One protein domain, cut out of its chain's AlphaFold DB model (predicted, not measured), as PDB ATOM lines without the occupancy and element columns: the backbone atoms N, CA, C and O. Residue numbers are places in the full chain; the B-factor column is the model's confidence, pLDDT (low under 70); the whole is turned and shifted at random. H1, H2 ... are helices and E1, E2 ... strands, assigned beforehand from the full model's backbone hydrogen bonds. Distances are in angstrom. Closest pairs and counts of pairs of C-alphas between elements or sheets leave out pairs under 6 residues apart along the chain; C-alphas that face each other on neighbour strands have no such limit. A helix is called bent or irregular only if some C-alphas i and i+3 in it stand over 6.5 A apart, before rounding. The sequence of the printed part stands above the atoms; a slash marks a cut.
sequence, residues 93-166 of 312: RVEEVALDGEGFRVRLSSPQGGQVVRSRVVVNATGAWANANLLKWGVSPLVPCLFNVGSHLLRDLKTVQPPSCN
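AT A GLANCE: This is residues 93 to 166 of the 312 residues of the protein "FAD-dependent oxidoreductase" of Nitrospirae bacterium (UniProt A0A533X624). A small, strongly twisted sheet of three antiparallel strands, E1 to E3, has the short helix H1 grazing it beside the edge strand E1, and from this small body a long tail sticks out, residues 149 to 166. The tail makes much of the length of the domain, and its last residues fold back on a different course from its first. The printed part has 74 residues, with three named strands and one named helix in the order E1, E2, E3, H1; the sheet's order is E1, E2, E3, and the class is mixed, helices and strands, with under half of the residues in named elements. The whole is extended, with a radius of gyration of the C-alphas of 20.7 A, and it is flat, spanning 64 by 34 by 17 A.

HOW THE PARTS SIT: Start at the sheet, with E1, residues 93 to 100, and E2, residues 103 to 110. They form a hairpin with a tight link, antiparallel at 159 degrees between their directions; look for N 95 and O 107, 2.8 A apart, and N 105 and O 98, 2.8 A apart, both within hydrogen-bond range. Next comes E3, residues 113 to 119, which forms a second hairpin with E2, again through a tight link and antiparallel, at 160 degrees; here N 106 and O 117 are 2.8 A apart, within hydrogen-bond range. The three strands make a meander, each strand the antiparallel neighbour of the one before, with E1 and E3 as edge strands. A short link leads on to H1, residues 127 to 136, which only grazes the sheet with its residues 133 to 136. The closest C-alphas of E1 and H1 are those of Glu 96 and Lys 136, 7.6 A apart. H1 is irregular, with C-alphas 128 and 131 7.5 A apart; 4 of its 6 O i to N i+4 pairs are within hydrogen-bond range.

IN THESE COORDINATES: Find C-alpha 93 at (-151.667, -2.304, 44.042), where E1 begins; from there it runs 19.5 A to C-alpha 100. E2 runs 22.5 A from C-alpha 103 to C-alpha 110, and E3 runs 19.6 A from C-alpha 113 to C-alpha 119. H1 runs 15.1 A and ends at C-alpha 136, at (-145.719, 9.000, 41.971).

THE WHOLE: Look at C-alphas 101 and 161, of Gly 101 and Gln 161: they are the two farthest apart, 64.6 A. Residues 137 to 166 hold no named element, and of these residues 149 to 166 stand free; the body without them spans 34 by 30 by 15 A. The printed part has no cut, and no link between named elements is long. The mean pLDDT of the printed part is 87.4, and residues 157 to 166 are under 70.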
ATOM      1  N   ARG A  93    -152.465  -3.418  44.545       96.12
ATOM      2  CA  ARG A  93    -151.667  -2.304  44.042       96.12
ATOM      3  C   ARG A  93    -151.321  -1.351  45.178       96.12
ATOM      4  O   ARG A  93    -152.194  -0.955  45.946       96.12
ATOM      5  N   VAL A  94    -150.058  -0.937  45.239       97.12
ATOM      6  CA  VAL A  94    -149.626   0.183  46.082       97.12
ATOM      7  C   VAL A  94    -150.004   1.481  45.384       97.12
ATOM      8  O   VAL A  94    -149.467   1.813  44.327       97.12
ATOM      9  N   GLU A  95    -150.951   2.212  45.958       95.00
ATOM     10  CA  GLU A  95    -151.392   3.479  45.392       95.00
ATOM     11  C   GLU A  95    -150.524   4.642  45.846       95.00
ATOM     12  O   GLU A  95    -150.220   5.525  45.047       95.00
ATOM     13  N   GLU A  96    -150.098   4.618  47.102       95.06
ATOM     14  CA  GLU A  96    -149.432   5.739  47.746       95.06
ATOM     15  C   GLU A  96    -148.546   5.243  48.883       95.06
ATOM     16  O   GLU A  96    -148.912   4.313  49.609       95.06
ATOM     17  N   VAL A  97    -147.394   5.888  49.030       96.88
ATOM     18  CA  VAL A  97    -146.470   5.707  50.143       96.88
ATOM     19  C   VAL A  97    -146.167   7.097  50.682       96.88
ATOM     20  O   VAL A  97    -145.675   7.943  49.940       96.88
ATOM     21  N   ALA A  98    -146.463   7.328  51.955       94.62
ATOM     22  CA  ALA A  98    -146.222   8.598  52.630       94.62
ATOM     23  C   ALA A  98    -145.476   8.365  53.947       94.62
ATOM     24  O   ALA A  98    -145.631   7.313  54.573       94.62
ATOM     25  N   LEU A  99    -144.677   9.342  54.374       94.31
ATOM     26  CA  LEU A  99    -144.046   9.323  55.694       94.31
ATOM     27  C   LEU A  99    -145.114   9.467  56.791       94.31
ATOM     28  O   LEU A  99    -146.041  10.264  56.666       94.31
ATOM     29  N   ASP A 100    -144.980   8.685  57.859       93.44
ATOM     30  CA  ASP A 100    -145.875   8.682  59.023       93.44
ATOM     31  C   ASP A 100    -145.012   8.545  60.287       93.44
ATOM     32  O   ASP A 100    -144.730   7.440  60.757       93.44
ATOM     33  N   GLY A 101    -144.510   9.679  60.789       92.00
ATOM     34  CA  GLY A 101    -143.538   9.723  61.886       92.00
ATOM     35  C   GLY A 101    -142.193   9.102  61.493       92.00
ATOM     36  O   GLY A 101    -141.575   9.521  60.518       92.00
ATOM     37  N   GLU A 102    -141.748   8.090  62.242       92.00
ATOM     38  CA  GLU A 102    -140.508   7.337  61.967       92.00
ATOM     39  C   GLU A 102    -140.677   6.223  60.915       92.00
ATOM     40  O   GLU A 102    -139.747   5.458  60.657       92.00
ATOM     41  N   GLY A 103    -141.872   6.076  60.340       95.38
ATOM     42  CA  GLY A 103    -142.173   5.028  59.374       95.38
ATOM     43  C   GLY A 103    -142.947   5.538  58.168       95.38
ATOM     44  O   GLY A 103    -142.889   6.706  57.789       95.38
ATOM     45  N   PHE A 104    -143.689   4.622  57.563       97.06
ATOM     46  CA  PHE A 104    -144.461   4.840  56.359       97.06
ATOM     47  C   PHE A 104    -145.896   4.380  56.553       97.06
ATOM     48  O   PHE A 104    -146.174   3.327  57.137       97.06
ATOM     49  N   ARG A 105    -146.805   5.151  55.970       97.25
ATOM     50  CA  ARG A 105    -148.184   4.766  55.717       97.25
ATOM     51  C   ARG A 105    -148.315   4.418  54.243       97.25
ATOM     52  O   ARG A 105    -147.958   5.213  53.376       97.25
ATOM     53  N   VAL A 106    -148.837   3.230  53.964       97.50
ATOM     54  CA  VAL A 106    -148.979   2.706  52.606       97.50
ATOM     55  C   VAL A 106    -150.448   2.445  52.325       97.50
ATOM     56  O   VAL A 106    -151.096   1.669  53.033       97.50
ATOM     57  N   ARG A 107    -150.976   3.084  51.280       96.88
ATOM     58  CA  ARG A 107    -152.345   2.863  50.812       96.88
ATOM     59  C   ARG A 107    -152.339   1.823  49.706       96.88
ATOM     60  O   ARG A 107    -151.663   1.974  48.690       96.88
ATOM     61  N   LEU A 108    -153.114   0.773  49.912       97.19
ATOM     62  CA  LEU A 108    -153.236  -0.367  49.021       97.19
ATOM     63  C   LEU A 108    -154.648  -0.410  48.436       97.19
ATOM     64  O   LEU A 108    -155.620  -0.064  49.107       97.19
ATOM     65  N   SER A 109    -154.760  -0.866  47.196       96.56
ATOM     66  CA  SER A 109    -156.027  -1.133  46.519       96.56
ATOM     67  C   SER A 109    -156.044  -2.574  46.030       96.56
ATOM     68  O   SER A 109    -155.086  -3.031  45.411       96.56
ATOM     69  N   SER A 110    -157.123  -3.289  46.321       95.56
ATOM     70  CA  SER A 110    -157.342  -4.679  45.926       95.56
ATOM     71  C   SER A 110    -158.785  -4.867  45.440       95.56
ATOM     72  O   SER A 110    -159.631  -4.003  45.698       95.56
ATOM     73  N   PRO A 111    -159.122  -6.003  44.803       93.69
ATOM     74  CA  PRO A 111    -160.509  -6.352  44.501       93.69
ATOM     75  C   PRO A 111    -161.420  -6.411  45.737       93.69
ATOM     76  O   PRO A 111    -162.624  -6.215  45.608       93.69
ATOM     77  N   GLN A 112    -160.865  -6.656  46.932       89.31
ATOM     78  CA  GLN A 112    -161.622  -6.656  48.190       89.31
ATOM     79  C   GLN A 112    -161.822  -5.247  48.778       89.31
ATOM     80  O   GLN A 112    -162.511  -5.096  49.783       89.31
ATOM     81  N   GLY A 113    -161.237  -4.215  48.161       91.75
ATOM     82  CA  GLY A 113    -161.317  -2.825  48.599       91.75
ATOM     83  C   GLY A 113    -159.953  -2.193  48.871       91.75
ATOM     84  O   GLY A 113    -158.892  -2.750  48.567       91.75
ATOM     85  N   GLY A 114    -159.991  -0.978  49.417       93.00
ATOM     86  CA  GLY A 114    -158.803  -0.247  49.845       93.00
ATOM     87  C   GLY A 114    -158.415  -0.593  51.280       93.00
ATOM     88  O   GLY A 114    -159.280  -0.695  52.146       93.00
ATOM     89  N   GLN A 115    -157.118  -0.726  51.541       95.56
ATOM     90  CA  GLN A 115    -156.581  -0.905  52.891       95.56
ATOM     91  C   GLN A 115    -155.388   0.023  53.122       95.56
ATOM     92  O   GLN A 115    -154.696   0.412  52.181       95.56
ATOM     93  N   VAL A 116    -155.135   0.377  54.380       96.44
ATOM     94  CA  VAL A 116    -153.963   1.164  54.776       96.44
ATOM     95  C   VAL A 116    -153.136   0.339  55.743       96.44
ATOM     96  O   VAL A 116    -153.651  -0.144  56.748       96.44
ATOM     97  N   VAL A 117    -151.849   0.198  55.445       96.06
ATOM     98  CA  VAL A 117    -150.890  -0.497  56.308       96.06
ATOM     99  C   VAL A 117    -149.793   0.461  56.747       96.06
ATOM    100  O   VAL A 117    -149.509   1.454  56.076       96.06
ATOM    101  N   ARG A 118    -149.180   0.168  57.894       97.00
ATOM    102  CA  ARG A 118    -148.025   0.909  58.404       97.00
ATOM    103  C   ARG A 118    -146.804   0.010  58.425       97.00
ATOM    104  O   ARG A 118    -146.898  -1.151  58.818       97.00
ATOM    105  N   SER A 119    -145.662   0.549  58.030       96.19
ATOM    106  CA  SER A 119    -144.385  -0.154  58.090       96.19
ATOM    107  C   SER A 119    -143.271   0.800  58.502       96.19
ATOM    108  O   SER A 119    -143.374   2.005  58.329       96.19
ATOM    109  N   ARG A 120    -142.179   0.272  59.061       97.12
ATOM    110  CA  ARG A 120    -140.972   1.079  59.330       97.12
ATOM    111  C   ARG A 120    -140.136   1.302  58.073       97.12
ATOM    112  O   ARG A 120    -139.412   2.278  57.967       97.12
ATOM    113  N   VAL A 121    -140.219   0.361  57.135       96.56
ATOM    114  CA  VAL A 121    -139.424   0.337  55.908       96.56
ATOM    115  C   VAL A 121    -140.332  -0.058  54.752       96.56
ATOM    116  O   VAL A 121    -141.214  -0.908  54.906       96.56
ATOM    117  N   VAL A 122    -140.104   0.554  53.593       96.31
ATOM    118  CA  VAL A 122    -140.727   0.190  52.320       96.31
ATOM    119  C   VAL A 122    -139.616  -0.110  51.322       96.31
ATOM    120  O   VAL A 122    -138.694   0.684  51.158       96.31
ATOM    121  N   VAL A 123    -139.703  -1.262  50.657       96.69
ATOM    122  CA  VAL A 123    -138.762  -1.662  49.604       96.69
ATOM    123  C   VAL A 123    -139.482  -1.600  48.264       96.69
ATOM    124  O   VAL A 123    -140.448  -2.326  48.038       96.69
ATOM    125  N   ASN A 124    -139.004  -0.743  47.361       95.62
ATOM    126  CA  ASN A 124    -139.518  -0.664  45.999       95.62
ATOM    127  C   ASN A 124    -138.783  -1.664  45.092       95.62
ATOM    128  O   ASN A 124    -137.733  -1.353  44.536       95.62
ATOM    129  N   ALA A 125    -139.345  -2.865  44.951       96.25
ATOM    130  CA  ALA A 125    -138.823  -3.930  44.093       96.25
ATOM    131  C   ALA A 125    -139.690  -4.157  42.837       96.25
ATOM    132  O   ALA A 125    -139.840  -5.283  42.371       96.25
ATOM    133  N   THR A 126    -140.291  -3.101  42.273       95.50
ATOM    134  CA  THR A 126    -141.248  -3.222  41.156       95.50
ATOM    135  C   THR A 126    -140.596  -3.235  39.769       95.50
ATOM    136  O   THR A 126    -141.223  -2.817  38.798       95.50
ATOM    137  N   GLY A 127    -139.333  -3.656  39.657       94.38
ATOM    138  CA  GLY A 127    -138.613  -3.781  38.384       94.38
ATOM    139  C   GLY A 127    -138.736  -2.541  37.492       94.38
ATOM    140  O   GLY A 127    -138.400  -1.431  37.896       94.38
ATOM    141  N   ALA A 128    -139.279  -2.727  36.289       94.19
ATOM    142  CA  ALA A 128    -139.416  -1.674  35.285       94.19
ATOM    143  C   ALA A 128    -140.297  -0.486  35.747       94.19
ATOM    144  O   ALA A 128    -140.128   0.634  35.280       94.19
ATOM    145  N   TRP A 129    -141.196  -0.693  36.716       95.06
ATOM    146  CA  TRP A 129    -142.055   0.362  37.271       95.06
ATOM    147  C   TRP A 129    -141.418   1.142  38.431       95.06
ATOM    148  O   TRP A 129    -142.048   2.064  38.946       95.06
ATOM    149  N   ALA A 130    -140.195   0.803  38.861       95.44
ATOM    150  CA  ALA A 130    -139.577   1.377  40.060       95.44
ATOM    151  C   ALA A 130    -139.533   2.913  40.028       95.44
ATOM    152  O   ALA A 130    -140.059   3.552  40.939       95.44
ATOM    153  N   ASN A 131    -138.998   3.510  38.958       95.62
ATOM    154  CA  ASN A 131    -138.904   4.969  38.833       95.62
ATOM    155  C   ASN A 131    -140.269   5.651  38.730       95.62
ATOM    156  O   ASN A 131    -140.467   6.699  39.336       95.62
ATOM    157  N   ALA A 132    -141.215   5.057  37.998       94.06
ATOM    158  CA  ALA A 132    -142.568   5.600  37.884       94.06
ATOM    159  C   ALA A 132    -143.264   5.647  39.255       94.06
ATOM    160  O   ALA A 132    -143.904   6.640  39.593       94.06
ATOM    161  N   ASN A 133    -143.076   4.604  40.067       94.94
ATOM    162  CA  ASN A 133    -143.582   4.556  41.432       94.94
ATOM    163  C   ASN A 133    -142.901   5.589  42.339       94.94
ATOM    164  O   ASN A 133    -143.598   6.304  43.050       94.94
ATOM    165  N   LEU A 134    -141.571   5.731  42.273       94.94
ATOM    166  CA  LEU A 134    -140.851   6.754  43.044       94.94
ATOM    167  C   LEU A 134    -141.375   8.160  42.738       94.94
ATOM    168  O   LEU A 134    -141.731   8.887  43.660       94.94
ATOM    169  N   LEU A 135    -141.515   8.502  41.454       94.19
ATOM    170  CA  LEU A 135    -142.053   9.796  41.033       94.19
ATOM    171  C   LEU A 135    -143.497  10.000  41.512       94.19
ATOM    172  O   LEU A 135    -143.826  11.077  42.005       94.19
ATOM    173  N   LYS A 136    -144.346   8.963  41.436       93.88
ATOM    174  CA  LYS A 136    -145.719   9.000  41.971       93.88
ATOM    175  C   LYS A 136    -145.743   9.270  43.480       93.88
ATOM    176  O   LYS A 136    -146.680   9.892  43.969       93.88
ATOM    177  N   TRP A 137    -144.732   8.811  44.212       93.44
ATOM    178  CA  TRP A 137    -144.602   8.995  45.659       93.44
ATOM    179  C   TRP A 137    -143.754  10.218  46.041       93.44
ATOM    180  O   TRP A 137    -143.357  10.348  47.195       93.44
ATOM    181  N   GLY A 138    -143.461  11.113  45.090       92.25
ATOM    182  CA  GLY A 138    -142.722  12.353  45.347       92.25
ATOM    183  C   GLY A 138    -141.223  12.161  45.598       92.25
ATOM    184  O   GLY A 138    -140.572  13.055  46.131       92.25
ATOM    185  N   VAL A 139    -140.662  11.010  45.222       92.25
ATOM    186  CA  VAL A 139    -139.237  10.697  45.368       92.25
ATOM    187  C   VAL A 139    -138.553  10.766  44.005       92.25
ATOM    188  O   VAL A 139    -138.926  10.065  43.064       92.25
ATOM    189  N   SER A 140    -137.506  11.581  43.897       94.06
ATOM    190  CA  SER A 140    -136.678  11.626  42.691       94.06
ATOM    191  C   SER A 140    -135.799  10.370  42.601       94.06
ATOM    192  O   SER A 140    -135.055  10.078  43.541       94.06
ATOM    193  N   PRO A 141    -135.857   9.603  41.498       93.44
ATOM    194  CA  PRO A 141    -135.016   8.427  41.337       93.44
ATOM    195  C   PRO A 141    -133.544   8.824  41.191       93.44
ATOM    196  O   PRO A 141    -133.211   9.713  40.412       93.44
ATOM    197  N   LEU A 142    -132.658   8.117  41.897       92.81
ATOM    198  CA  LEU A 142    -131.207   8.331  41.808       92.81
ATOM    199  C   LEU A 142    -130.623   7.853  40.473       92.81
ATOM    200  O   LEU A 142    -129.637   8.403  39.995       92.81
ATOM    201  N   VAL A 143    -131.219   6.813  39.885       92.38
ATOM    202  CA  VAL A 143    -130.773   6.206  38.627       92.38
ATOM    203  C   VAL A 143    -131.977   6.054  37.695       92.38
ATOM    204  O   VAL A 143    -133.004   5.518  38.119       92.38
ATOM    205  N   PRO A 144    -131.900   6.512  36.433       89.94
ATOM    206  CA  PRO A 144    -132.965   6.307  35.462       89.94
ATOM    207  C   PRO A 144    -133.063   4.831  35.050       89.94
ATOM    208  O   PRO A 144    -132.082   4.230  34.615       89.94
ATOM    209  N   CYS A 145    -134.261   4.249  35.131       89.62
ATOM    210  CA  CYS A 145    -134.535   2.954  34.510       89.62
ATOM    211  C   CYS A 145    -134.710   3.131  32.995       89.62
ATOM    212  O   CYS A 145    -135.666   3.765  32.549       89.62
ATOM    213  N   LEU A 146    -133.800   2.551  32.211       90.75
ATOM    214  CA  LEU A 146    -133.919   2.481  30.755       90.75
ATOM    215  C   LEU A 146    -134.693   1.223  30.358       90.75
ATOM    216  O   LEU A 146    -134.338   0.113  30.753       90.75
ATOM    217  N   PHE A 147    -135.737   1.396  29.554       86.88
ATOM    218  CA  PHE A 147    -136.532   0.286  29.046       86.88
ATOM    219  C   PHE A 147    -135.925  -0.237  27.749       86.88
ATOM    220  O   PHE A 147    -135.885   0.474  26.747       86.88
ATOM    221  N   ASN A 148    -135.491  -1.494  27.765       89.19
ATOM    222  CA  ASN A 148    -135.111  -2.220  26.563       89.19
ATOM    223  C   ASN A 148    -136.061  -3.407  26.379       89.19
ATOM    224  O   ASN A 148    -136.327  -4.147  27.327       89.19
ATOM    225  N   VAL A 149    -136.602  -3.557  25.173       90.81
ATOM    226  CA  VAL A 149    -137.604  -4.577  24.862       90.81
ATOM    227  C   VAL A 149    -136.917  -5.770  24.208       90.81
ATOM    228  O   VAL A 149    -136.253  -5.631  23.184       90.81
ATOM    229  N   GLY A 150    -137.116  -6.953  24.789       87.94
ATOM    230  CA  GLY A 150    -136.742  -8.236  24.197       87.94
ATOM    231  C   GLY A 150    -137.982  -9.042  23.815       87.94
ATOM    232  O   GLY A 150    -138.972  -9.041  24.545       87.94
ATOM    233  N   SER A 151    -137.914  -9.755  22.690       91.62
ATOM    234  CA  SER A 151    -138.998 -10.608  22.188       91.62
ATOM    235  C   SER A 151    -138.496 -12.028  21.946       91.62
ATOM    236  O   SER A 151    -137.356 -12.226  21.530       91.62
ATOM    237  N   HIS A 152    -139.369 -13.012  22.155       87.50
ATOM    238  CA  HIS A 152    -139.093 -14.424  21.893       87.50
ATOM    239  C   HIS A 152    -140.063 -14.957  20.839       87.50
ATOM    240  O   HIS A 152    -141.243 -14.606  20.838       87.50
ATOM    241  N   LEU A 153    -139.566 -15.809  19.942       87.06
ATOM    242  CA  LEU A 153    -140.373 -16.465  18.914       87.06
ATOM    243  C   LEU A 153    -140.484 -17.955  19.227       87.06
ATOM    244  O   LEU A 153    -139.476 -18.624  19.450       87.06
ATOM    245  N   LEU A 154    -141.711 -18.470  19.205       83.88
ATOM    246  CA  LEU A 154    -141.998 -19.892  19.366       83.88
ATOM    247  C   LEU A 154    -142.274 -20.514  18.001       83.88
ATOM    248  O   LEU A 154    -143.031 -19.969  17.196       83.88
ATOM    249  N   ARG A 155    -141.657 -21.665  17.740       76.69
ATOM    250  CA  ARG A 155    -141.828 -22.412  16.494       76.69
ATOM    251  C   ARG A 155    -141.822 -23.907  16.775       76.69
ATOM    252  O   ARG A 155    -141.064 -24.369  17.623       76.69
ATOM    253  N   ASP A 156    -142.646 -24.653  16.043       76.88
ATOM    254  CA  ASP A 156    -142.634 -26.112  16.111       76.88
ATOM    255  C   ASP A 156    -141.310 -26.639  15.549       76.88
ATOM    256  O   ASP A 156    -140.974 -26.371  14.391       76.88
ATOM    257  N   LEU A 157    -140.594 -27.412  16.367       63.41
ATOM    258  CA  LEU A 157    -139.325 -28.057  16.039       63.41
ATOM    259  C   LEU A 157    -139.402 -28.889  14.751       63.41
ATOM    260  O   LEU A 157    -138.419 -28.949  14.019       63.41
ATOM    261  N   LYS A 158    -140.568 -29.462  14.423       63.59
ATOM    262  CA  LYS A 158    -140.777 -30.231  13.182       63.59
ATOM    263  C   LYS A 158    -140.808 -29.360  11.924       63.59
ATOM    264  O   LYS A 158    -140.543 -29.840  10.828       63.59
ATOM    265  N   THR A 159    -141.132 -28.077  12.076       59.72
ATOM    266  CA  THR A 159    -141.311 -27.120  10.970       59.72
ATOM    267  C   THR A 159    -140.114 -26.189  10.781       59.72
ATOM    268  O   THR A 159    -140.139 -25.304   9.916       59.72
ATOM    269  N   VAL A 160    -139.071 -26.328  11.607       57.50
ATOM    270  CA  VAL A 160    -137.856 -25.519  11.494       57.50
ATOM    271  C   VAL A 160    -137.045 -26.018  10.302       57.50
ATOM    272  O   VAL A 160    -136.237 -26.934  10.410       57.50
ATOM    273  N   GLN A 161    -137.231 -25.377   9.147       49.31
ATOM    274  CA  GLN A 161    -136.171 -25.356   8.145       49.31
ATOM    275  C   GLN A 161    -134.970 -24.584   8.717       49.31
ATOM    276  O   GLN A 161    -135.194 -23.596   9.426       49.31
ATOM    277  N   PRO A 162    -133.723 -24.994   8.410       46.06
ATOM    278  CA  PRO A 162    -132.504 -24.387   8.937       46.06
ATOM    279  C   PRO A 162    -132.570 -22.859   8.881       46.06
ATOM    280  O   PRO A 162    -132.561 -22.311   7.770       46.06
ATOM    281  N   PRO A 163    -132.633 -22.139  10.018       43.78
ATOM    282  CA  PRO A 163    -132.518 -20.698   9.965       43.78
ATOM    283  C   PRO A 163    -131.156 -20.364   9.359       43.78
ATOM    284  O   PRO A 163    -130.113 -20.893   9.758       43.78
ATOM    285  N   SER A 164    -131.140 -19.459   8.385       37.00
ATOM    286  CA  SER A 164    -129.919 -18.738   8.065       37.00
ATOM    287  C   SER A 164    -129.606 -17.857   9.267       37.00
ATOM    288  O   SER A 164    -130.164 -16.772   9.395       37.00
ATOM    289  N   CYS A 165    -128.769 -18.343  10.182       40.34
ATOM    290  CA  CYS A 165    -128.217 -17.510  11.235       40.34
ATOM    291  C   CYS A 165    -127.329 -16.461  10.560       40.34
ATOM    292  O   CYS A 165    -126.180 -16.724  10.212       40.34
ATOM    293  N   ASN A 166    -127.912 -15.299  10.294       38.44
ATOM    294  CA  ASN A 166    -127.174 -14.089  10.020       38.44
ATOM    295  C   ASN A 166    -127.077 -13.370  11.360       38.44
ATOM    296  O   ASN A 166    -128.059 -12.814  11.845       38.44
TER     297      ASN A 166